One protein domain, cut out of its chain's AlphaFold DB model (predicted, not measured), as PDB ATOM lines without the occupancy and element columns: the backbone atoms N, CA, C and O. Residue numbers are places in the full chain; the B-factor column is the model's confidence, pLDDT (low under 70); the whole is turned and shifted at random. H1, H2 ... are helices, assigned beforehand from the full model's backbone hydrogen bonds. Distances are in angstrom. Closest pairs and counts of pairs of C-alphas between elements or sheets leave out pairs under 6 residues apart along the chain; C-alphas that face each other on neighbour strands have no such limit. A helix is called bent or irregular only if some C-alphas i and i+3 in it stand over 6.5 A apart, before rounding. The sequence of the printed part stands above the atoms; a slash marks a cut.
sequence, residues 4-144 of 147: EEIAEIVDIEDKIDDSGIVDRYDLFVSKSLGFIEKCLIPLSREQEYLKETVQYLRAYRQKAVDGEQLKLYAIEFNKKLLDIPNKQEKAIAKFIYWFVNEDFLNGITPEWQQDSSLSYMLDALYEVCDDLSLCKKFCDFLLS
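This is residues 4 to 144 of the 147 residues of an uncharacterized protein of Eikenella halliae (UniProt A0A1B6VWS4). What would one see first? Two rows of helices lie face to face, H8, H2 and H3 in one and H7, H5 and H4 in the other, with H1 beside H8 at one end; short H6 lies by the ends of H4 and H5. Within this, H2, H3, H4 and H5 make an up-and-down bundle, each running against the one before it. What are its make-up and size? The printed part has 141 residues, with eight named helices, H1 to H8 in chain order, and no named strand: all helix. It is compact and rounded, with a radius of gyration of the C-alphas of 14.4 A and spans of 41 by 33 by 26 A.

Where does each helix run? H1 is residues 4 to 17, from C-alpha 4 at (-36.621, 26.333, -32.924); H2 is 25 to 43, 25.9 A long; H3 is 47 to 61, 21.2 A; H4 is 67 to 82, 22.7 A. H5 is residues 87 to 100, H6 is 102 to 105, H7 is 111 to 129, 29.2 A long, and H8 is 133 to 143, ending at C-alpha 143 at (-15.074, 23.664, -40.245). Are any irregular? H2 and H7 only just are: C-alphas 38 and 41, and likewise 112 and 115, are 6.6 A apart. H2 has a kink of 33 degrees near residue 37.

What does the hub touch? H5 touches H7 at a shallow tilt of 28 degrees, opposite ways, the closest C-alphas being those of Gln 88 and Val 128, 4.6 A apart. It forms a hairpin with H4, closest at the C-alphas of Ala 74 and Val 100, 5.3 A. It only just touches H2, with 3 pairs of C-alphas within 8 A, the closest Leu 40 and Ile 92 at 6.7 A, and touches H6 only at the corner, only just, with Phe 99 and Leu 105 at 5.2 A. What lies beyond? H2 and H3 form a hairpin, touching with residues 33 to 41 of H2 alone, closest at the C-alphas of Ile 41 and Gln 47, 5.3 A. H8 touches H1 at a shallow tilt of 16 degrees, the same way, with the C-alphas of Ile 16 and Cys 139 closest at 6.3 A. Are the backbones in order? Every O i to N i+4 pair is within hydrogen-bond range in H1, H3, H4 and H8, against 12 of 15 in H2, 8 of 10 in H5 and 12 of 15 in H7; H6 is too short for such a pair.

How far does it reach? The two C-alphas farthest apart, those of Glu 4 and Ala 64, are 44.4 A apart. Is it unbroken? The printed part has no cut, and no link is long. Where is confidence low? Residues 110 to 115 are under 70, while the mean pLDDT of the printed part is 92.6.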
ATOM      1  N   GLU A   4     -37.516  27.469 -32.666       95.00
ATOM      2  CA  GLU A   4     -36.621  26.333 -32.924       95.00
ATOM      3  C   GLU A   4     -35.512  26.728 -33.906       95.00
ATOM      4  O   GLU A   4     -34.349  26.412 -33.683       95.00
ATOM      5  N   GLU A   5     -35.852  27.491 -34.949       95.56
ATOM      6  CA  GLU A   5     -34.869  27.996 -35.912       95.56
ATOM      7  C   GLU A   5     -33.892  28.988 -35.271       95.56
ATOM      8  O   GLU A   5     -32.706  28.963 -35.582       95.56
ATOM      9  N   ILE A   6     -34.372  29.840 -34.356       94.44
ATOM     10  CA  ILE A   6     -33.509  30.756 -33.593       94.44
ATOM     11  C   ILE A   6     -32.522  29.960 -32.734       94.44
ATOM     12  O   ILE A   6     -31.339  30.281 -32.725       94.44
ATOM     13  N   ALA A   7     -32.990  28.914 -32.044       95.31
ATOM     14  CA  ALA A   7     -32.117  28.054 -31.249       95.31
ATOM     15  C   ALA A   7     -31.063  27.347 -32.120       95.31
ATOM     16  O   ALA A   7     -29.894  27.328 -31.756       95.31
ATOM     17  N   GLU A   8     -31.442  26.847 -33.303       96.19
ATOM     18  CA  GLU A   8     -30.473  26.248 -34.228       96.19
ATOM     19  C   GLU A   8     -29.449  27.262 -34.770       96.19
ATOM     20  O   GLU A   8     -28.314  26.867 -35.029       96.19
ATOM     21  N   ILE A   9     -29.800  28.542 -34.955       95.38
ATOM     22  CA  ILE A   9     -28.811  29.573 -35.326       95.38
ATOM     23  C   ILE A   9     -27.803  29.781 -34.204       95.38
ATOM     24  O   ILE A   9     -26.610  29.789 -34.494       95.38
ATOM     25  N   VAL A  10     -28.263  29.891 -32.955       94.50
ATOM     26  CA  VAL A  10     -27.372  30.027 -31.792       94.50
ATOM     27  C   VAL A  10     -26.439  28.818 -31.694       94.50
ATOM     28  O   VAL A  10     -25.232  28.987 -31.602       94.50
ATOM     29  N   ASP A  11     -26.960  27.598 -31.861       96.62
ATOM     30  CA  ASP A  11     -26.133  26.384 -31.875       96.62
ATOM     31  C   ASP A  11     -25.103  26.364 -33.026       96.62
ATOM     32  O   ASP A  11     -24.069  25.699 -32.933       96.62
ATOM     33  N   ILE A  12     -25.401  27.004 -34.163       97.00
ATOM     34  CA  ILE A  12     -24.467  27.136 -35.293       97.00
ATOM     35  C   ILE A  12     -23.397  28.186 -34.988       97.00
ATOM     36  O   ILE A  12     -22.230  27.947 -35.302       97.00
ATOM     37  N   GLU A  13     -23.798  29.316 -34.413       94.88
ATOM     38  CA  GLU A  13     -22.926  30.410 -33.981       94.88
ATOM     39  C   GLU A  13     -21.903  29.892 -32.962       94.88
ATOM     40  O   GLU A  13     -20.707  29.894 -33.258       94.88
ATOM     41  N   ASP A  14     -22.375  29.259 -31.882       94.25
ATOM     42  CA  ASP A  14     -21.539  28.655 -30.837       94.25
ATOM     43  C   ASP A  14     -20.534  27.646 -31.422       94.25
ATOM     44  O   ASP A  14     -19.356  27.649 -31.078       94.25
ATOM     45  N   LYS A  15     -20.958  26.798 -32.372       95.75
ATOM     46  CA  LYS A  15     -20.052  25.835 -33.033       95.75
ATOM     47  C   LYS A  15     -18.948  26.504 -33.841       95.75
ATOM     48  O   LYS A  15     -17.862  25.935 -33.958       95.75
ATOM     49  N   ILE A  16     -19.240  27.631 -34.483       94.75
ATOM     50  CA  ILE A  16     -18.244  28.372 -35.259       94.75
ATOM     51  C   ILE A  16     -17.256  29.023 -34.292       94.75
ATOM     52  O   ILE A  16     -16.049  28.856 -34.486       94.75
ATOM     53  N   ASP A  17     -17.739  29.667 -33.236       90.38
ATOM     54  CA  ASP A  17     -16.891  30.352 -32.257       90.38
ATOM     55  C   ASP A  17     -16.010  29.365 -31.476       90.38
ATOM     56  O   ASP A  17     -14.782  29.497 -31.471       90.38
ATOM     57  N   ASP A  18     -16.587  28.276 -30.963       92.75
ATOM     58  CA  ASP A  18     -15.867  27.235 -30.213       92.75
ATOM     59  C   ASP A  18     -14.830  26.472 -31.059       92.75
ATOM     60  O   ASP A  18     -13.945  25.791 -30.530       92.75
ATOM     61  N   SER A  19     -14.905  26.560 -32.391       92.62
ATOM     62  CA  SER A  19     -13.968  25.867 -33.284       92.62
ATOM     63  C   SER A  19     -12.588  26.527 -33.396       92.62
ATOM     64  O   SER A  19     -11.674  25.956 -34.010       92.62
ATOM     65  N   GLY A  20     -12.438  27.759 -32.898       90.62
ATOM     66  CA  GLY A  20     -11.234  28.573 -33.086       90.62
ATOM     67  C   GLY A  20     -10.964  28.940 -34.553       90.62
ATOM     68  O   GLY A  20      -9.819  29.205 -34.940       90.62
ATOM     69  N   ILE A  21     -11.968  28.874 -35.440       91.75
ATOM     70  CA  ILE A  21     -11.828  29.363 -36.822       91.75
ATOM     71  C   ILE A  21     -11.780  30.890 -36.864       91.75
ATOM     72  O   ILE A  21     -11.001  31.433 -37.644       91.75
ATOM     73  N   VAL A  22     -12.546  31.566 -36.001       89.38
ATOM     74  CA  VAL A  22     -12.591  33.032 -35.900       89.38
ATOM     75  C   VAL A  22     -11.244  33.586 -35.420       89.38
ATOM     76  O   VAL A  22     -10.738  34.541 -36.006       89.38
ATOM     77  N   ASP A  23     -10.576  32.896 -34.486       88.31
ATOM     78  CA  ASP A  23      -9.200  33.209 -34.056       88.31
ATOM     79  C   ASP A  23      -8.182  33.105 -35.203       88.31
ATOM     80  O   ASP A  23      -7.174  33.814 -35.256       88.31
ATOM     81  N   ARG A  24      -8.443  32.214 -36.164       91.38
ATOM     82  CA  ARG A  24      -7.663  32.063 -37.398       91.38
ATOM     83  C   ARG A  24      -8.272  32.936 -38.489       91.38
ATOM     84  O   ARG A  24      -8.629  32.446 -39.560       91.38
ATOM     85  N   TYR A  25      -8.355  34.236 -38.220       91.31
ATOM     86  CA  TYR A  25      -9.147  35.190 -38.999       91.31
ATOM     87  C   TYR A  25      -8.855  35.170 -40.509       91.31
ATOM     88  O   TYR A  25      -9.765  35.182 -41.337       91.31
ATOM     89  N   ASP A  26      -7.584  35.037 -40.895       92.06
ATOM     90  CA  ASP A  26      -7.186  34.905 -42.301       92.06
ATOM     91  C   ASP A  26      -7.819  33.683 -42.988       92.06
ATOM     92  O   ASP A  26      -8.258  33.761 -44.142       92.06
ATOM     93  N   LEU A  27      -7.883  32.555 -42.277       94.19
ATOM     94  CA  LEU A  27      -8.521  31.329 -42.748       94.19
ATOM     95  C   LEU A  27     -10.046  31.479 -42.767       94.19
ATOM     96  O   LEU A  27     -10.666  31.066 -43.746       94.19
ATOM     97  N   PHE A  28     -10.636  32.101 -41.742       94.50
ATOM     98  CA  PHE A  28     -12.067  32.416 -41.692       94.50
ATOM     99  C   PHE A  28     -12.509  33.257 -42.896       94.50
ATOM    100  O   PHE A  28     -13.433  32.869 -43.617       94.50
ATOM    101  N   VAL A  29     -11.810  34.361 -43.180       95.12
ATOM    102  CA  VAL A  29     -12.089  35.218 -44.342       95.12
ATOM    103  C   VAL A  29     -11.902  34.437 -45.640       95.12
ATOM    104  O   VAL A  29     -12.782  34.457 -46.500       95.12
ATOM    105  N   SER A  30     -10.791  33.708 -45.790       95.75
ATOM    106  CA  SER A  30     -10.518  32.919 -47.001       95.75
ATOM    107  C   SER A  30     -11.627  31.899 -47.280       95.75
ATOM    108  O   SER A  30     -12.166  31.844 -48.393       95.75
ATOM    109  N   LYS A  31     -12.034  31.135 -46.258       96.56
ATOM    110  CA  LYS A  31     -13.124  30.164 -46.372       96.56
ATOM    111  C   LYS A  31     -14.458  30.852 -46.643       96.56
ATOM    112  O   LYS A  31     -15.201  30.375 -47.495       96.56
ATOM    113  N   SER A  32     -14.737  31.994 -46.025       97.19
ATOM    114  CA  SER A  32     -15.968  32.750 -46.278       97.19
ATOM    115  C   SER A  32     -16.062  33.266 -47.715       97.19
ATOM    116  O   SER A  32     -17.095  33.102 -48.362       97.19
ATOM    117  N   LEU A  33     -14.968  33.789 -48.277       97.50
ATOM    118  CA  LEU A  33     -14.903  34.155 -49.698       97.50
ATOM    119  C   LEU A  33     -15.090  32.929 -50.606       97.50
ATOM    120  O   LEU A  33     -15.794  33.000 -51.612       97.50
ATOM    121  N   GLY A  34     -14.510  31.781 -50.240       98.06
ATOM    122  CA  GLY A  34     -14.736  30.515 -50.942       98.06
ATOM    123  C   GLY A  34     -16.190  30.030 -50.866       98.06
ATOM    124  O   GLY A  34     -16.707  29.479 -51.841       98.06
ATOM    125  N   PHE A  35     -16.865  30.254 -49.739       98.50
ATOM    126  CA  PHE A  35     -18.283  29.955 -49.573       98.50
ATOM    127  C   PHE A  35     -19.143  30.853 -50.463       98.50
ATOM    128  O   PHE A  35     -20.021  30.338 -51.155       98.50
ATOM    129  N   ILE A  36     -18.853  32.160 -50.521       98.31
ATOM    130  CA  ILE A  36     -19.535  33.092 -51.430       98.31
ATOM    131  C   ILE A  36     -19.453  32.559 -52.864       98.31
ATOM    132  O   ILE A  36     -20.487  32.363 -53.500       98.31
ATOM    133  N   GLU A  37     -18.253  32.228 -53.344       97.88
ATOM    134  CA  GLU A  37     -18.055  31.731 -54.712       97.88
ATOM    135  C   GLU A  37     -18.794  30.432 -55.015       97.88
ATOM    136  O   GLU A  37     -19.389  30.290 -56.084       97.88
ATOM    137  N   LYS A  38     -18.734  29.463 -54.098       97.94
ATOM    138  CA  LYS A  38     -19.257  28.112 -54.341       97.94
ATOM    139  C   LYS A  38     -20.741  27.971 -54.016       97.94
ATOM    140  O   LYS A  38     -21.374  27.048 -54.527       97.94
ATOM    141  N   CYS A  39     -21.286  28.824 -53.149       98.25
ATOM    142  CA  CYS A  39     -22.625  28.647 -52.589       98.25
ATOM    143  C   CYS A  39     -23.561  29.828 -52.834       98.25
ATOM    144  O   CYS A  39     -24.736  29.576 -53.068       98.25
ATOM    145  N   LEU A  40     -23.079  31.076 -52.814       98.00
ATOM    146  CA  LEU A  40     -23.948  32.250 -52.978       98.00
ATOM    147  C   LEU A  40     -23.998  32.749 -54.421       98.00
ATOM    148  O   LEU A  40     -25.083  32.983 -54.944       98.00
ATOM    149  N   ILE A  41     -22.850  32.847 -55.100       97.44
ATOM    150  CA  ILE A  41     -22.791  33.287 -56.503       97.44
ATOM    151  C   ILE A  41     -23.719  32.460 -57.409       97.44
ATOM    152  O   ILE A  41     -24.446  33.074 -58.185       97.44
ATOM    153  N   PRO A  42     -23.786  31.114 -57.321       97.94
ATOM    154  CA  PRO A  42     -24.687  30.330 -58.172       97.94
ATOM    155  C   PRO A  42     -26.181  30.632 -57.976       97.94
ATOM    156  O   PRO A  42     -26.975  30.307 -58.855       97.94
ATOM    157  N   LEU A  43     -26.562  31.220 -56.837       97.06
ATOM    158  CA  LEU A  43     -27.945  31.588 -56.518       97.06
ATOM    159  C   LEU A  43     -28.307  32.995 -57.010       97.06
ATOM    160  O   LEU A  43     -29.487  33.307 -57.138       97.06
ATOM    161  N   SER A  44     -27.309  33.832 -57.293       95.88
ATOM    162  CA  SER A  44     -27.510  35.213 -57.726       95.88
ATOM    163  C   SER A  44     -27.739  35.317 -59.237       95.88
ATOM    164  O   SER A  44     -27.258  34.511 -60.041       95.88
ATOM    165  N   ARG A  45     -28.460  36.362 -59.634       94.38
ATOM    166  CA  ARG A  45     -28.600  36.851 -61.011       94.38
ATOM    167  C   ARG A  45     -27.416  37.723 -61.435       94.38
ATOM    168  O   ARG A  45     -27.133  37.809 -62.623       94.38
ATOM    169  N   GLU A  46     -26.694  38.299 -60.479       92.38
ATOM    170  CA  GLU A  46     -25.555  39.207 -60.672       92.38
ATOM    171  C   GLU A  46     -24.213  38.458 -60.570       92.38
ATOM    172  O   GLU A  46     -23.243  38.932 -59.978       92.38
ATOM    173  N   GLN A  47     -24.145  37.239 -61.119       95.38
ATOM    174  CA  GLN A  47     -23.022  36.325 -60.873       95.38
ATOM    175  C   GLN A  47     -21.665  36.897 -61.277       95.38
ATOM    176  O   GLN A  47     -20.677  36.665 -60.587       95.38
ATOM    177  N   GLU A  48     -21.596  37.598 -62.409       95.12
ATOM    178  CA  GLU A  48     -20.350  38.203 -62.893       95.12
ATOM    179  C   GLU A  48     -19.877  39.300 -61.945       95.12
ATOM    180  O   GLU A  48     -18.739  39.250 -61.483       95.12
ATOM    181  N   TYR A  49     -20.781  40.198 -61.550       93.56
ATOM    182  CA  TYR A  49     -20.482  41.246 -60.581       93.56
ATOM    183  C   TYR A  49     -19.989  40.666 -59.249       93.56
ATOM    184  O   TYR A  49     -18.969  41.109 -58.731       93.56
ATOM    185  N   LEU A  50     -20.644  39.629 -58.716       95.25
ATOM    186  CA  LEU A  50     -20.208  39.011 -57.460       95.25
ATOM    187  C   LEU A  50     -18.862  38.279 -57.588       95.25
ATOM    188  O   LEU A  50     -18.084  38.262 -56.632       95.25
ATOM    189  N   LYS A  51     -18.551  37.690 -58.752       96.81
ATOM    190  CA  LYS A  51     -17.224  37.099 -59.011       96.81
ATOM    191  C   LYS A  51     -16.148  38.178 -58.996       96.81
ATOM    192  O   LYS A  51     -15.112  37.983 -58.363       96.81
ATOM    193  N   GLU A  52     -16.405  39.310 -59.646       96.06
ATOM    194  CA  GLU A  52     -15.515  40.472 -59.616       96.06
ATOM    195  C   GLU A  52     -15.348  41.004 -58.190       96.06
ATOM    196  O   GLU A  52     -14.219  41.254 -57.772       96.06
ATOM    197  N   THR A  53     -16.428  41.086 -57.402       95.88
ATOM    198  CA  THR A  53     -16.366  41.456 -55.981       95.88
ATOM    199  C   THR A  53     -15.418  40.544 -55.210       95.88
ATOM    200  O   THR A  53     -14.502  41.032 -54.551       95.88
ATOM    201  N   VAL A  54     -15.576  39.219 -55.299       97.12
ATOM    202  CA  VAL A  54     -14.704  38.292 -54.557       97.12
ATOM    203  C   VAL A  54     -13.248  38.394 -55.021       97.12
ATOM    204  O   VAL A  54     -12.337  38.385 -54.189       97.12
ATOM    205  N   GLN A  55     -13.003  38.529 -56.326       96.44
ATOM    206  CA  GLN A  55     -11.654  38.736 -56.857       96.44
ATOM    207  C   GLN A  55     -11.029  40.032 -56.332       96.44
ATOM    208  O   GLN A  55      -9.867  40.027 -55.928       96.44
ATOM    209  N   TYR A  56     -11.805  41.113 -56.277       96.44
ATOM    210  CA  TYR A  56     -11.372  42.403 -55.752       96.44
ATOM    211  C   TYR A  56     -10.993  42.316 -54.267       96.44
ATOM    212  O   TYR A  56      -9.917  42.759 -53.867       96.44
ATOM    213  N   LEU A  57     -11.824  41.653 -53.458       96.81
ATOM    214  CA  LEU A  57     -11.557  41.417 -52.035       96.81
ATOM    215  C   LEU A  57     -10.288  40.577 -51.816       96.81
ATOM    216  O   LEU A  57      -9.482  40.873 -50.932       96.81
ATOM    217  N   ARG A  58     -10.054  39.563 -52.657       96.00
ATOM    218  CA  ARG A  58      -8.798  38.793 -52.641       96.00
ATOM    219  C   ARG A  58      -7.594  39.639 -53.042       96.00
ATOM    220  O   ARG A  58      -6.549  39.521 -52.407       96.00
ATOM    221  N   ALA A  59      -7.729  40.487 -54.059       95.62
ATOM    222  CA  ALA A  59      -6.662  41.379 -54.502       95.62
ATOM    223  C   ALA A  59      -6.265  42.372 -53.397       95.62
ATOM    224  O   ALA A  59      -5.073  42.568 -53.157       95.62
ATOM    225  N   TYR A  60      -7.240  42.917 -52.663       95.38
ATOM    226  CA  TYR A  60      -6.984  43.729 -51.470       95.38
ATOM    227  C   TYR A  60      -6.198  42.952 -50.409       95.38
ATOM    228  O   TYR A  60      -5.133  43.384 -49.973       95.38
ATOM    229  N   ARG A  61      -6.655  41.743 -50.063       92.56
ATOM    230  CA  ARG A  61      -5.976  40.863 -49.093       92.56
ATOM    231  C   ARG A  61      -4.542  40.503 -49.514       92.56
ATOM    232  O   ARG A  61      -3.685  40.281 -48.664       92.56
ATOM    233  N   GLN A  62      -4.268  40.472 -50.816       93.00
ATOM    234  CA  GLN A  62      -2.939  40.249 -51.400       93.00
ATOM    235  C   GLN A  62      -2.119  41.538 -51.582       93.00
ATOM    236  O   GLN A  62      -1.012  41.482 -52.117       93.00
ATOM    237  N   LYS A  63      -2.627  42.691 -51.124       92.50
ATOM    238  CA  LYS A  63      -2.011  44.026 -51.242       92.50
ATOM    239  C   LYS A  63      -1.832  44.513 -52.686       92.50
ATOM    240  O   LYS A  63      -0.998  45.375 -52.946       92.50
ATOM    241  N   ALA A  64      -2.606  43.966 -53.622       94.00
ATOM    242  CA  ALA A  64      -2.683  44.447 -55.002       94.00
ATOM    243  C   ALA A  64      -3.687  45.606 -55.167       94.00
ATOM    244  O   ALA A  64      -3.641  46.318 -56.167       94.00
ATOM    245  N   VAL A  65      -4.572  45.786 -54.185       91.81
ATOM    246  CA  VAL A  65      -5.508  46.908 -54.035       91.81
ATOM    247  C   VAL A  65      -5.269  47.513 -52.654       91.81
ATOM    248  O   VAL A  65      -5.076  46.766 -51.692       91.81
ATOM    249  N   ASP A  66      -5.255  48.839 -52.546       92.88
ATOM    250  CA  ASP A  66      -5.060  49.527 -51.266       92.88
ATOM    251  C   ASP A  66      -6.384  49.822 -50.525       92.88
ATOM    252  O   ASP A  66      -7.488  49.599 -51.029       92.88
ATOM    253  N   GLY A  67      -6.276  50.304 -49.284       91.50
ATOM    254  CA  GLY A  67      -7.434  50.610 -48.437       91.50
ATOM    255  C   GLY A  67      -8.289  51.776 -48.932       91.50
ATOM    256  O   GLY A  67      -9.491  51.803 -48.674       91.50
ATOM    257  N   GLU A  68      -7.715  52.731 -49.666       93.44
ATOM    258  CA  GLU A  68      -8.481  53.844 -50.237       93.44
ATOM    259  C   GLU A  68      -9.368  53.346 -51.379       93.44
ATOM    260  O   GLU A  68     -10.563  53.650 -51.429       93.44
ATOM    261  N   GLN A  69      -8.814  52.492 -52.237       94.62
ATOM    262  CA  GLN A  69      -9.556  51.821 -53.293       94.62
ATOM    263  C   GLN A  69     -10.676  50.938 -52.720       94.62
ATOM    264  O   GLN A  69     -11.815  51.033 -53.184       94.62
ATOM    265  N   LEU A  70     -10.406  50.163 -51.659       95.00
ATOM    266  CA  LEU A  70     -11.439  49.364 -50.986       95.00
ATOM    267  C   LEU A  70     -12.563  50.236 -50.406       95.00
ATOM    268  O   LEU A  70     -13.735  49.892 -50.548       95.00
ATOM    269  N   LYS A  71     -12.243  51.389 -49.806       93.44
ATOM    270  CA  LYS A  71     -13.252  52.330 -49.286       93.44
ATOM    271  C   LYS A  71     -14.156  52.875 -50.382       93.44
ATOM    272  O   LYS A  71     -15.372  52.927 -50.197       93.44
ATOM    273  N   LEU A  72     -13.582  53.267 -51.518       94.88
ATOM    274  CA  LEU A  72     -14.358  53.722 -52.673       94.88
ATOM    275  C   LEU A  72     -15.272  52.607 -53.188       94.88
ATOM    276  O   LEU A  72     -16.467  52.837 -53.388       94.88
ATOM    277  N   TYR A  73     -14.739  51.390 -53.298       94.94
ATOM    278  CA  TYR A  73     -15.514  50.218 -53.687       94.94
ATOM    279  C   TYR A  73     -16.671  49.941 -52.716       94.94
ATOM    280  O   TYR A  73     -17.805  49.733 -53.143       94.94
ATOM    281  N   ALA A  74     -16.430  50.008 -51.403       93.06
ATOM    282  CA  ALA A  74     -17.453  49.806 -50.381       93.06
ATOM    283  C   ALA A  74     -18.590  50.838 -50.479       93.06
ATOM    284  O   ALA A  74     -19.762  50.494 -50.312       93.06
ATOM    285  N   ILE A  75     -18.278  52.100 -50.796       92.88
ATOM    286  CA  ILE A  75     -19.289  53.145 -51.028       92.88
ATOM    287  C   ILE A  75     -20.170  52.788 -52.231       92.88
ATOM    288  O   ILE A  75     -21.395  52.922 -52.158       92.88
ATOM    289  N   GLU A  76     -19.575  52.344 -53.336       92.81
ATOM    290  CA  GLU A  76     -20.318  51.940 -54.535       92.81
ATOM    291  C   GLU A  76     -21.164  50.688 -54.291       92.81
ATOM    292  O   GLU A  76     -22.338  50.655 -54.666       92.81
ATOM    293  N   PHE A  77     -20.601  49.698 -53.598       93.06
ATOM    294  CA  PHE A  77     -21.303  48.487 -53.187       93.06
ATOM    295  C   PHE A  77     -22.539  48.821 -52.337       93.06
ATOM    296  O   PHE A  77     -23.635  48.332 -52.612       93.06
ATOM    297  N   ASN A  78     -22.401  49.724 -51.361       88.88
ATOM    298  CA  ASN A  78     -23.504  50.151 -50.495       88.88
ATOM    299  C   ASN A  78     -24.609  50.892 -51.237       88.88
ATOM    300  O   ASN A  78     -25.786  50.665 -50.961       88.88
ATOM    301  N   LYS A  79     -24.251  51.755 -52.193       89.25
ATOM    302  CA  LYS A  79     -25.242  52.415 -53.051       89.25
ATOM    303  C   LYS A  79     -26.065  51.378 -53.808       89.25
ATOM    304  O   LYS A  79     -27.287  51.441 -53.767       89.25
ATOM    305  N   LYS A  80     -25.403  50.385 -54.412       87.12
ATOM    306  CA  LYS A  80     -26.092  49.290 -55.105       87.12
ATOM    307  C   LYS A  80     -27.009  48.509 -54.165       87.12
ATOM    308  O   LYS A  80     -28.130  48.224 -54.562       87.12
ATOM    309  N   LEU A  81     -26.578  48.215 -52.932       81.94
ATOM    310  CA  LEU A  81     -27.366  47.466 -51.939       81.94
ATOM    311  C   LEU A  81     -28.715  48.135 -51.622       81.94
ATOM    312  O   LEU A  81     -29.725  47.442 -51.475       81.94
ATOM    313  N   LEU A  82     -28.748  49.470 -51.539       78.81
ATOM    314  CA  LEU A  82     -29.973  50.232 -51.264       78.81
ATOM    315  C   LEU A  82     -31.027  50.084 -52.371       78.81
ATOM    316  O   LEU A  82     -32.221  50.102 -52.070       78.81
ATOM    317  N   ASP A  83     -30.584  49.872 -53.609       86.88
ATOM    318  CA  ASP A  83     -31.443  49.823 -54.791       86.88
ATOM    319  C   ASP A  83     -31.885  48.399 -55.170       86.88
ATOM    320  O   ASP A  83     -32.646  48.241 -56.122       86.88
ATOM    321  N   ILE A  84     -31.457  47.354 -54.445       88.44
ATOM    322  CA  ILE A  84     -31.820  45.959 -54.752       88.44
ATOM    323  C   ILE A  84     -33.278  45.679 -54.343       88.44
ATOM    324  O   ILE A  84     -33.578  45.608 -53.145       88.44
ATOM    325  N   PRO A  85     -34.200  45.430 -55.298       85.94
ATOM    326  CA  PRO A  85     -35.600  45.161 -54.977       85.94
ATOM    327  C   PRO A  85     -35.854  43.685 -54.633       85.94
ATOM    328  O   PRO A  85     -36.851  43.351 -53.996       85.94
ATOM    329  N   ASN A  86     -34.981  42.779 -55.082       94.69
ATOM    330  CA  ASN A  86     -35.124  41.347 -54.860       94.69
ATOM    331  C   ASN A  86     -34.604  40.961 -53.461       94.69
ATOM    332  O   ASN A  86     -33.448  41.223 -53.141       94.69
ATOM    333  N   LYS A  87     -35.449  40.312 -52.643       93.56
ATOM    334  CA  LYS A  87     -35.105  39.908 -51.264       93.56
ATOM    335  C   LYS A  87     -33.865  39.006 -51.213       93.56
ATOM    336  O   LYS A  87     -32.988  39.257 -50.397       93.56
ATOM    337  N   GLN A  88     -33.778  38.010 -52.094       95.88
ATOM    338  CA  GLN A  88     -32.664  37.061 -52.128       95.88
ATOM    339  C   GLN A  88     -31.346  37.754 -52.501       95.88
ATOM    340  O   GLN A  88     -30.355  37.591 -51.799       95.88
ATOM    341  N   GLU A  89     -31.343  38.590 -53.540       95.81
ATOM    342  CA  GLU A  89     -30.153  39.370 -53.919       95.81
ATOM    343  C   GLU A  89     -29.717  40.319 -52.798       95.81
ATOM    344  O   GLU A  89     -28.529  40.469 -52.518       95.81
ATOM    345  N   LYS A  90     -30.683  40.939 -52.112       95.62
ATOM    346  CA  LYS A  90     -30.403  41.831 -50.988       95.62
ATOM    347  C   LYS A  90     -29.783  41.073 -49.815       95.62
ATOM    348  O   LYS A  90     -28.855  41.587 -49.202       95.62
ATOM    349  N   ALA A  91     -30.260  39.865 -49.527       96.44
ATOM    350  CA  ALA A  91     -29.706  38.993 -48.496       96.44
ATOM    351  C   ALA A  91     -28.275  38.530 -48.835       96.44
ATOM    352  O   ALA A  91     -27.378  38.640 -47.998       96.44
ATOM    353  N   ILE A  92     -28.013  38.140 -50.090       97.19
ATOM    354  CA  ILE A  92     -26.651  37.834 -50.566       97.19
ATOM    355  C   ILE A  92     -25.737  39.059 -50.396       97.19
ATOM    356  O   ILE A  92     -24.631  38.943 -49.866       97.19
ATOM    357  N   ALA A  93     -26.202  40.246 -50.791       95.00
ATOM    358  CA  ALA A  93     -25.435  41.479 -50.649       95.00
ATOM    359  C   ALA A  93     -25.171  41.849 -49.177       95.00
ATOM    360  O   ALA A  93     -24.064  42.282 -48.864       95.00
ATOM    361  N   LYS A  94     -26.137  41.638 -48.268       94.19
ATOM    362  CA  LYS A  94     -25.953  41.816 -46.814       94.19
ATOM    363  C   LYS A  94     -24.869  40.893 -46.256       94.19
ATOM    364  O   LYS A  94     -24.078  41.335 -45.433       94.19
ATOM    365  N   PHE A  95     -24.799  39.642 -46.708       96.19
ATOM    366  CA  PHE A  95     -23.730  38.736 -46.286       96.19
ATOM    367  C   PHE A  95     -22.355  39.235 -46.758       96.19
ATOM    368  O   PHE A  95     -21.398  39.280 -45.989       96.19
ATOM    369  N   ILE A  96     -22.259  39.657 -48.022       95.81
ATOM    370  CA  ILE A  96     -21.005  40.131 -48.630       95.81
ATOM    371  C   ILE A  96     -20.562  41.489 -48.056       95.81
ATOM    372  O   ILE A  96     -19.363  41.766 -48.010       95.81
ATOM    373  N   TYR A  97     -21.503  42.312 -47.586       92.69
ATOM    374  CA  TYR A  97     -21.257  43.646 -47.028       92.69
ATOM    375  C   TYR A  97     -20.164  43.665 -45.950       92.69
ATOM    376  O   TYR A  97     -19.334  44.574 -45.926       92.69
ATOM    377  N   TRP A  98     -20.116  42.644 -45.095       91.25
ATOM    378  CA  TRP A  98     -19.092  42.541 -44.058       91.25
ATOM    379  C   TRP A  98     -17.680  42.541 -44.641       91.25
ATOM    380  O   TRP A  98     -16.801  43.232 -44.144       91.25
ATOM    381  N   PHE A  99     -17.471  41.860 -45.766       93.81
ATOM    382  CA  PHE A  99     -16.149  41.740 -46.372       93.81
ATOM    383  C   PHE A  99     -15.710  42.988 -47.135       93.81
ATOM    384  O   PHE A  99     -14.518  43.155 -47.347       93.81
ATOM    385  N   VAL A 100     -16.621  43.878 -47.542       93.25
ATOM    386  CA  VAL A 100     -16.217  45.167 -48.139       93.25
ATOM    387  C   VAL A 100     -15.853  46.212 -47.077       93.25
ATOM    388  O   VAL A 100     -15.301  47.257 -47.417       93.25
ATOM    389  N   ASN A 101     -16.135  45.952 -45.797       90.62
ATOM    390  CA  ASN A 101     -15.669  46.777 -44.689       90.62
ATOM    391  C   ASN A 101     -14.190  46.467 -44.389       90.62
ATOM    392  O   ASN A 101     -13.838  45.329 -44.096       90.62
ATOM    393  N   GLU A 102     -13.331  47.489 -44.449       90.94
ATOM    394  CA  GLU A 102     -11.883  47.343 -44.238       90.94
ATOM    395  C   GLU A 102     -11.527  46.794 -42.845       90.94
ATOM    396  O   GLU A 102     -10.662  45.924 -42.736       90.94
ATOM    397  N   ASP A 103     -12.184  47.277 -41.790       90.25
ATOM    398  CA  ASP A 103     -11.878  46.871 -40.414       90.25
ATOM    399  C   ASP A 103     -12.258  45.409 -40.186       90.25
ATOM    400  O   ASP A 103     -11.469  44.650 -39.620       90.25
ATOM    401  N   PHE A 104     -13.427  45.001 -40.688       91.00
ATOM    402  CA  PHE A 104     -13.844  43.605 -40.664       91.00
ATOM    403  C   PHE A 104     -12.873  42.754 -41.469       91.00
ATOM    404  O   PHE A 104     -12.257  41.858 -40.921       91.00
ATOM    405  N   LEU A 105     -12.612  43.081 -42.733       91.81
ATOM    406  CA  LEU A 105     -11.760  42.265 -43.603       91.81
ATOM    407  C   LEU A 105     -10.323  42.047 -43.066       91.81
ATOM    408  O   LEU A 105      -9.660  41.068 -43.439       91.81
ATOM    409  N   ASN A 106      -9.852  42.932 -42.183       89.56
ATOM    410  CA  ASN A 106      -8.554  42.851 -41.512       89.56
ATOM    411  C   ASN A 106      -8.598  42.295 -40.077       89.56
ATOM    412  O   ASN A 106      -7.543  42.185 -39.456       89.56
ATOM    413  N   GLY A 107      -9.771  41.956 -39.536       87.12
ATOM    414  CA  GLY A 107      -9.917  41.455 -38.165       87.12
ATOM    415  C   GLY A 107      -9.663  42.521 -37.094       87.12
ATOM    416  O   GLY A 107      -9.248  42.200 -35.985       87.12
ATOM    417  N   ILE A 108      -9.868  43.796 -37.432       85.00
ATOM    418  CA  ILE A 108      -9.671  44.956 -36.543       85.00
ATOM    419  C   ILE A 108     -11.005  45.381 -35.899       85.00
ATOM    420  O   ILE A 108     -11.033  46.235 -35.012       85.00
ATOM    421  N   THR A 109     -12.124  44.768 -36.305       72.81
ATOM    422  CA  THR A 109     -13.435  44.966 -35.676       72.81
ATOM    423  C   THR A 109     -13.340  44.740 -34.162       72.81
ATOM    424  O   THR A 109     -12.860  43.683 -33.750       72.81
ATOM    425  N   PRO A 110     -13.778  45.703 -33.324       66.69
ATOM    426  CA  PRO A 110     -13.739  45.561 -31.872       66.69
ATOM    427  C   PRO A 110     -14.434  44.279 -31.400       66.69
ATOM    428  O   PRO A 110     -15.491  43.953 -31.931       66.69
ATOM    429  N   GLU A 111     -13.901  43.607 -30.372       62.81
ATOM    430  CA  GLU A 111     -14.443  42.337 -29.839       62.81
ATOM    431  C   GLU A 111     -15.963  42.389 -29.607       62.81
ATOM    432  O   GLU A 111     -16.691  41.517 -30.056       62.81
ATOM    433  N   TRP A 112     -16.481  43.481 -29.031       63.78
ATOM    434  CA  TRP A 112     -17.919  43.658 -28.774       63.78
ATOM    435  C   TRP A 112     -18.807  43.742 -30.035       63.78
ATOM    436  O   TRP A 112     -20.030  43.700 -29.923       63.78
ATOM    437  N   GLN A 113     -18.218  43.907 -31.222       65.75
ATOM    438  CA  GLN A 113     -18.903  43.867 -32.519       65.75
ATOM    439  C   GLN A 113     -18.694  42.535 -33.254       65.75
ATOM    440  O   GLN A 113     -19.423  42.270 -34.213       65.75
ATOM    441  N   GLN A 114     -17.730  41.707 -32.838       62.94
ATOM    442  CA  GLN A 114     -17.406  40.450 -33.518       62.94
ATOM    443  C   GLN A 114     -18.534  39.428 -33.358       62.94
ATOM    444  O   GLN A 114     -19.037  38.967 -34.382       62.94
ATOM    445  N   ASP A 115     -19.035  39.207 -32.139       61.53
ATOM    446  CA  ASP A 115     -20.175  38.306 -31.884       61.53
ATOM    447  C   ASP A 115     -21.399  38.725 -32.715       61.53
ATOM    448  O   ASP A 115     -22.020  37.938 -33.423       61.53
ATOM    449  N   SER A 116     -21.686  40.032 -32.767       75.75
ATOM    450  CA  SER A 116     -22.810  40.525 -33.568       75.75
ATOM    451  C   SER A 116     -22.648  40.253 -35.068       75.75
ATOM    452  O   SER A 116     -23.641  40.064 -35.769       75.75
ATOM    453  N   SER A 117     -21.413  40.222 -35.578       85.88
ATOM    454  CA  SER A 117     -21.163  40.082 -37.012       85.88
ATOM    455  C   SER A 117     -21.511  38.685 -37.518       85.88
ATOM    456  O   SER A 117     -22.148  38.571 -38.567       85.88
ATOM    457  N   LEU A 118     -21.186  37.638 -36.752       90.50
ATOM    458  CA  LEU A 118     -21.509  36.265 -37.114       90.50
ATOM    459  C   LEU A 118     -23.023  36.042 -37.089       90.50
ATOM    460  O   LEU A 118     -23.578  35.542 -38.069       90.50
ATOM    461  N   SER A 119     -23.702  36.527 -36.049       91.81
ATOM    462  CA  SER A 119     -25.163  36.489 -35.964       91.81
ATOM    463  C   SER A 119     -25.838  37.168 -37.168       91.81
ATOM    464  O   SER A 119     -26.704  36.584 -37.824       91.81
ATOM    465  N   TYR A 120     -25.385  38.369 -37.559       92.25
ATOM    466  CA  TYR A 120     -25.907  39.061 -38.748       92.25
ATOM    467  C   TYR A 120     -25.572  38.350 -40.063       92.25
ATOM    468  O   TYR A 120     -26.357  38.405 -41.012       92.25
ATOM    469  N   MET A 121     -24.409  37.706 -40.155       95.31
ATOM    470  CA  MET A 121     -24.056  36.886 -41.313       95.31
ATOM    471  C   MET A 121     -24.992  35.678 -41.427       95.31
ATOM    472  O   MET A 121     -25.492  35.407 -42.518       95.31
ATOM    473  N   LEU A 122     -25.271  34.980 -40.324       96.69
ATOM    474  CA  LEU A 122     -26.191  33.841 -40.299       96.69
ATOM    475  C   LEU A 122     -27.634  34.265 -40.612       96.69
ATOM    476  O   LEU A 122     -28.295  33.594 -41.403       96.69
ATOM    477  N   ASP A 123     -28.097  35.405 -40.097       96.06
ATOM    478  CA  ASP A 123     -29.401  35.984 -40.459       96.06
ATOM    479  C   ASP A 123     -29.487  36.286 -41.964       96.06
ATOM    480  O   ASP A 123     -30.444  35.895 -42.636       96.06
ATOM    481  N   ALA A 124     -28.440  36.889 -42.538       96.50
ATOM    482  CA  ALA A 124     -28.383  37.132 -43.975       96.50
ATOM    483  C   ALA A 124     -28.441  35.823 -44.782       96.50
ATOM    484  O   ALA A 124     -29.151  35.765 -45.783       96.50
ATOM    485  N   LEU A 125     -27.750  34.760 -44.354       98.06
ATOM    486  CA  LEU A 125     -27.821  33.448 -45.012       98.06
ATOM    487  C   LEU A 125     -29.207  32.811 -44.907       98.06
ATOM    488  O   LEU A 125     -29.679  32.247 -45.898       98.06
ATOM    489  N   TYR A 126     -29.867  32.933 -43.753       97.94
ATOM    490  CA  TYR A 126     -31.247  32.493 -43.582       97.94
ATOM    491  C   TYR A 126     -32.165  33.212 -44.574       97.94
ATOM    492  O   TYR A 126     -32.932  32.572 -45.288       97.94
ATOM    493  N   GLU A 127     -32.044  34.536 -44.705       97.12
ATOM    494  CA  GLU A 127     -32.882  35.336 -45.607       97.12
ATOM    495  C   GLU A 127     -32.739  34.965 -47.099       97.12
ATOM    496  O   GLU A 127     -33.671  35.225 -47.872       97.12
ATOM    497  N   VAL A 128     -31.611  34.377 -47.526       97.00
ATOM    498  CA  VAL A 128     -31.378  33.968 -48.928       97.00
ATOM    499  C   VAL A 128     -32.313  32.830 -49.351       97.00
ATOM    500  O   VAL A 128     -32.827  32.853 -50.476       97.00
ATOM    501  N   CYS A 129     -32.527  31.843 -48.478       94.62
ATOM    502  CA  CYS A 129     -33.352  30.658 -48.752       94.62
ATOM    503  C   CYS A 129     -34.655  30.611 -47.941       94.62
ATOM    504  O   CYS A 129     -35.518  29.797 -48.255       94.62
ATOM    505  N   ASP A 130     -34.820  31.510 -46.968       95.62
ATOM    506  CA  ASP A 130     -35.887  31.483 -45.957       95.62
ATOM    507  C   ASP A 130     -35.858  30.188 -45.112       95.62
ATOM    508  O   ASP A 130     -36.893  29.708 -44.657       95.62
ATOM    509  N   ASP A 131     -34.662  29.610 -44.933       96.44
ATOM    510  CA  ASP A 131     -34.399  28.400 -44.149       96.44
ATOM    511  C   ASP A 131     -32.932  28.335 -43.662       96.44
ATOM    512  O   ASP A 131     -32.092  29.164 -44.010       96.44
ATOM    513  N   LEU A 132     -32.599  27.320 -42.857       97.25
ATOM    514  CA  LEU A 132     -31.268  27.151 -42.254       97.25
ATOM    515  C   LEU A 132     -30.246  26.415 -43.132       97.25
ATOM    516  O   LEU A 132     -29.139  26.120 -42.671       97.25
ATOM    517  N   SER A 133     -30.583  26.078 -44.379       97.69
ATOM    518  CA  SER A 133     -29.727  25.245 -45.230       97.69
ATOM    519  C   SER A 133     -28.368  25.895 -45.494       97.69
ATOM    520  O   SER A 133     -27.333  25.230 -45.391       97.69
ATOM    521  N   LEU A 134     -28.346  27.201 -45.773       98.38
ATOM    522  CA  LEU A 134     -27.110  27.942 -46.006       98.38
ATOM    523  C   LEU A 134     -26.328  28.198 -44.718       98.38
ATOM    524  O   LEU A 134     -25.104  28.136 -44.770       98.38
ATOM    525  N   CYS A 135     -26.993  28.397 -43.577       98.31
ATOM    526  CA  CYS A 135     -26.332  28.538 -42.275       98.31
ATOM    527  C   CYS A 135     -25.564  27.260 -41.907       98.31
ATOM    528  O   CYS A 135     -24.368  27.305 -41.618       98.31
ATOM    529  N   LYS A 136     -26.227  26.100 -42.011       98.12
ATOM    530  CA  LYS A 136     -25.620  24.781 -41.756       98.12
ATOM    531  C   LYS A 136     -24.460  24.521 -42.715       98.12
ATOM    532  O   LYS A 136     -23.363  24.173 -42.292       98.12
ATOM    533  N   LYS A 137     -24.672  24.792 -44.007       98.31
ATOM    534  CA  LYS A 137     -23.630  24.635 -45.026       98.31
ATOM    535  C   LYS A 137     -22.443  25.566 -44.796       98.31
ATOM    536  O   LYS A 137     -21.321  25.168 -45.081       98.31
ATOM    537  N   PHE A 138     -22.670  26.791 -44.328       98.12
ATOM    538  CA  PHE A 138     -21.601  27.735 -44.019       98.12
ATOM    539  C   PHE A 138     -20.745  27.234 -42.859       98.12
ATOM    540  O   PHE A 138     -19.527  27.171 -43.008       98.12
ATOM    541  N   CYS A 139     -21.377  26.776 -41.775       97.69
ATOM    542  CA  CYS A 139     -20.701  26.123 -40.655       97.69
ATOM    543  C   CYS A 139     -19.835  24.948 -41.141       97.69
ATOM    544  O   CYS A 139     -18.615  24.970 -40.983       97.69
ATOM    545  N   ASP A 140     -20.418  23.988 -41.865       97.31
ATOM    546  CA  ASP A 140     -19.676  22.843 -42.411       97.31
ATOM    547  C   ASP A 140     -18.514  23.278 -43.324       97.31
ATOM    548  O   ASP A 140     -17.424  22.699 -43.303       97.31
ATOM    549  N   PHE A 141     -18.723  24.320 -44.133       97.00
ATOM    550  CA  PHE A 141     -17.704  24.854 -45.032       97.00
ATOM    551  C   PHE A 141     -16.519  25.446 -44.258       97.00
ATOM    552  O   PHE A 141     -15.363  25.166 -44.602       97.00
ATOM    553  N   LEU A 142     -16.798  26.229 -43.211       96.62
ATOM    554  CA  LEU A 142     -15.792  26.812 -42.323       96.62
ATOM    555  C   LEU A 142     -14.989  25.731 -41.592       96.62
ATOM    556  O   LEU A 142     -13.761  25.814 -41.539       96.62
ATOM    557  N   LEU A 143     -15.671  24.705 -41.086       95.38
ATOM    558  CA  LEU A 143     -15.074  23.664 -40.245       95.38
ATOM    559  C   LEU A 143     -14.423  22.520 -41.035       95.38
ATOM    560  O   LEU A 143     -13.681  21.721 -40.468       95.38
ATOM    561  N   SER A 144     -14.657  22.436 -42.346       91.56
ATOM    562  CA  SER A 144     -14.005  21.438 -43.199       91.56
ATOM    563  C   SER A 144     -12.473  21.570 -43.181       91.56
ATOM    564  O   SER A 144     -11.927  22.671 -43.256       91.56
TER     565      SER A 144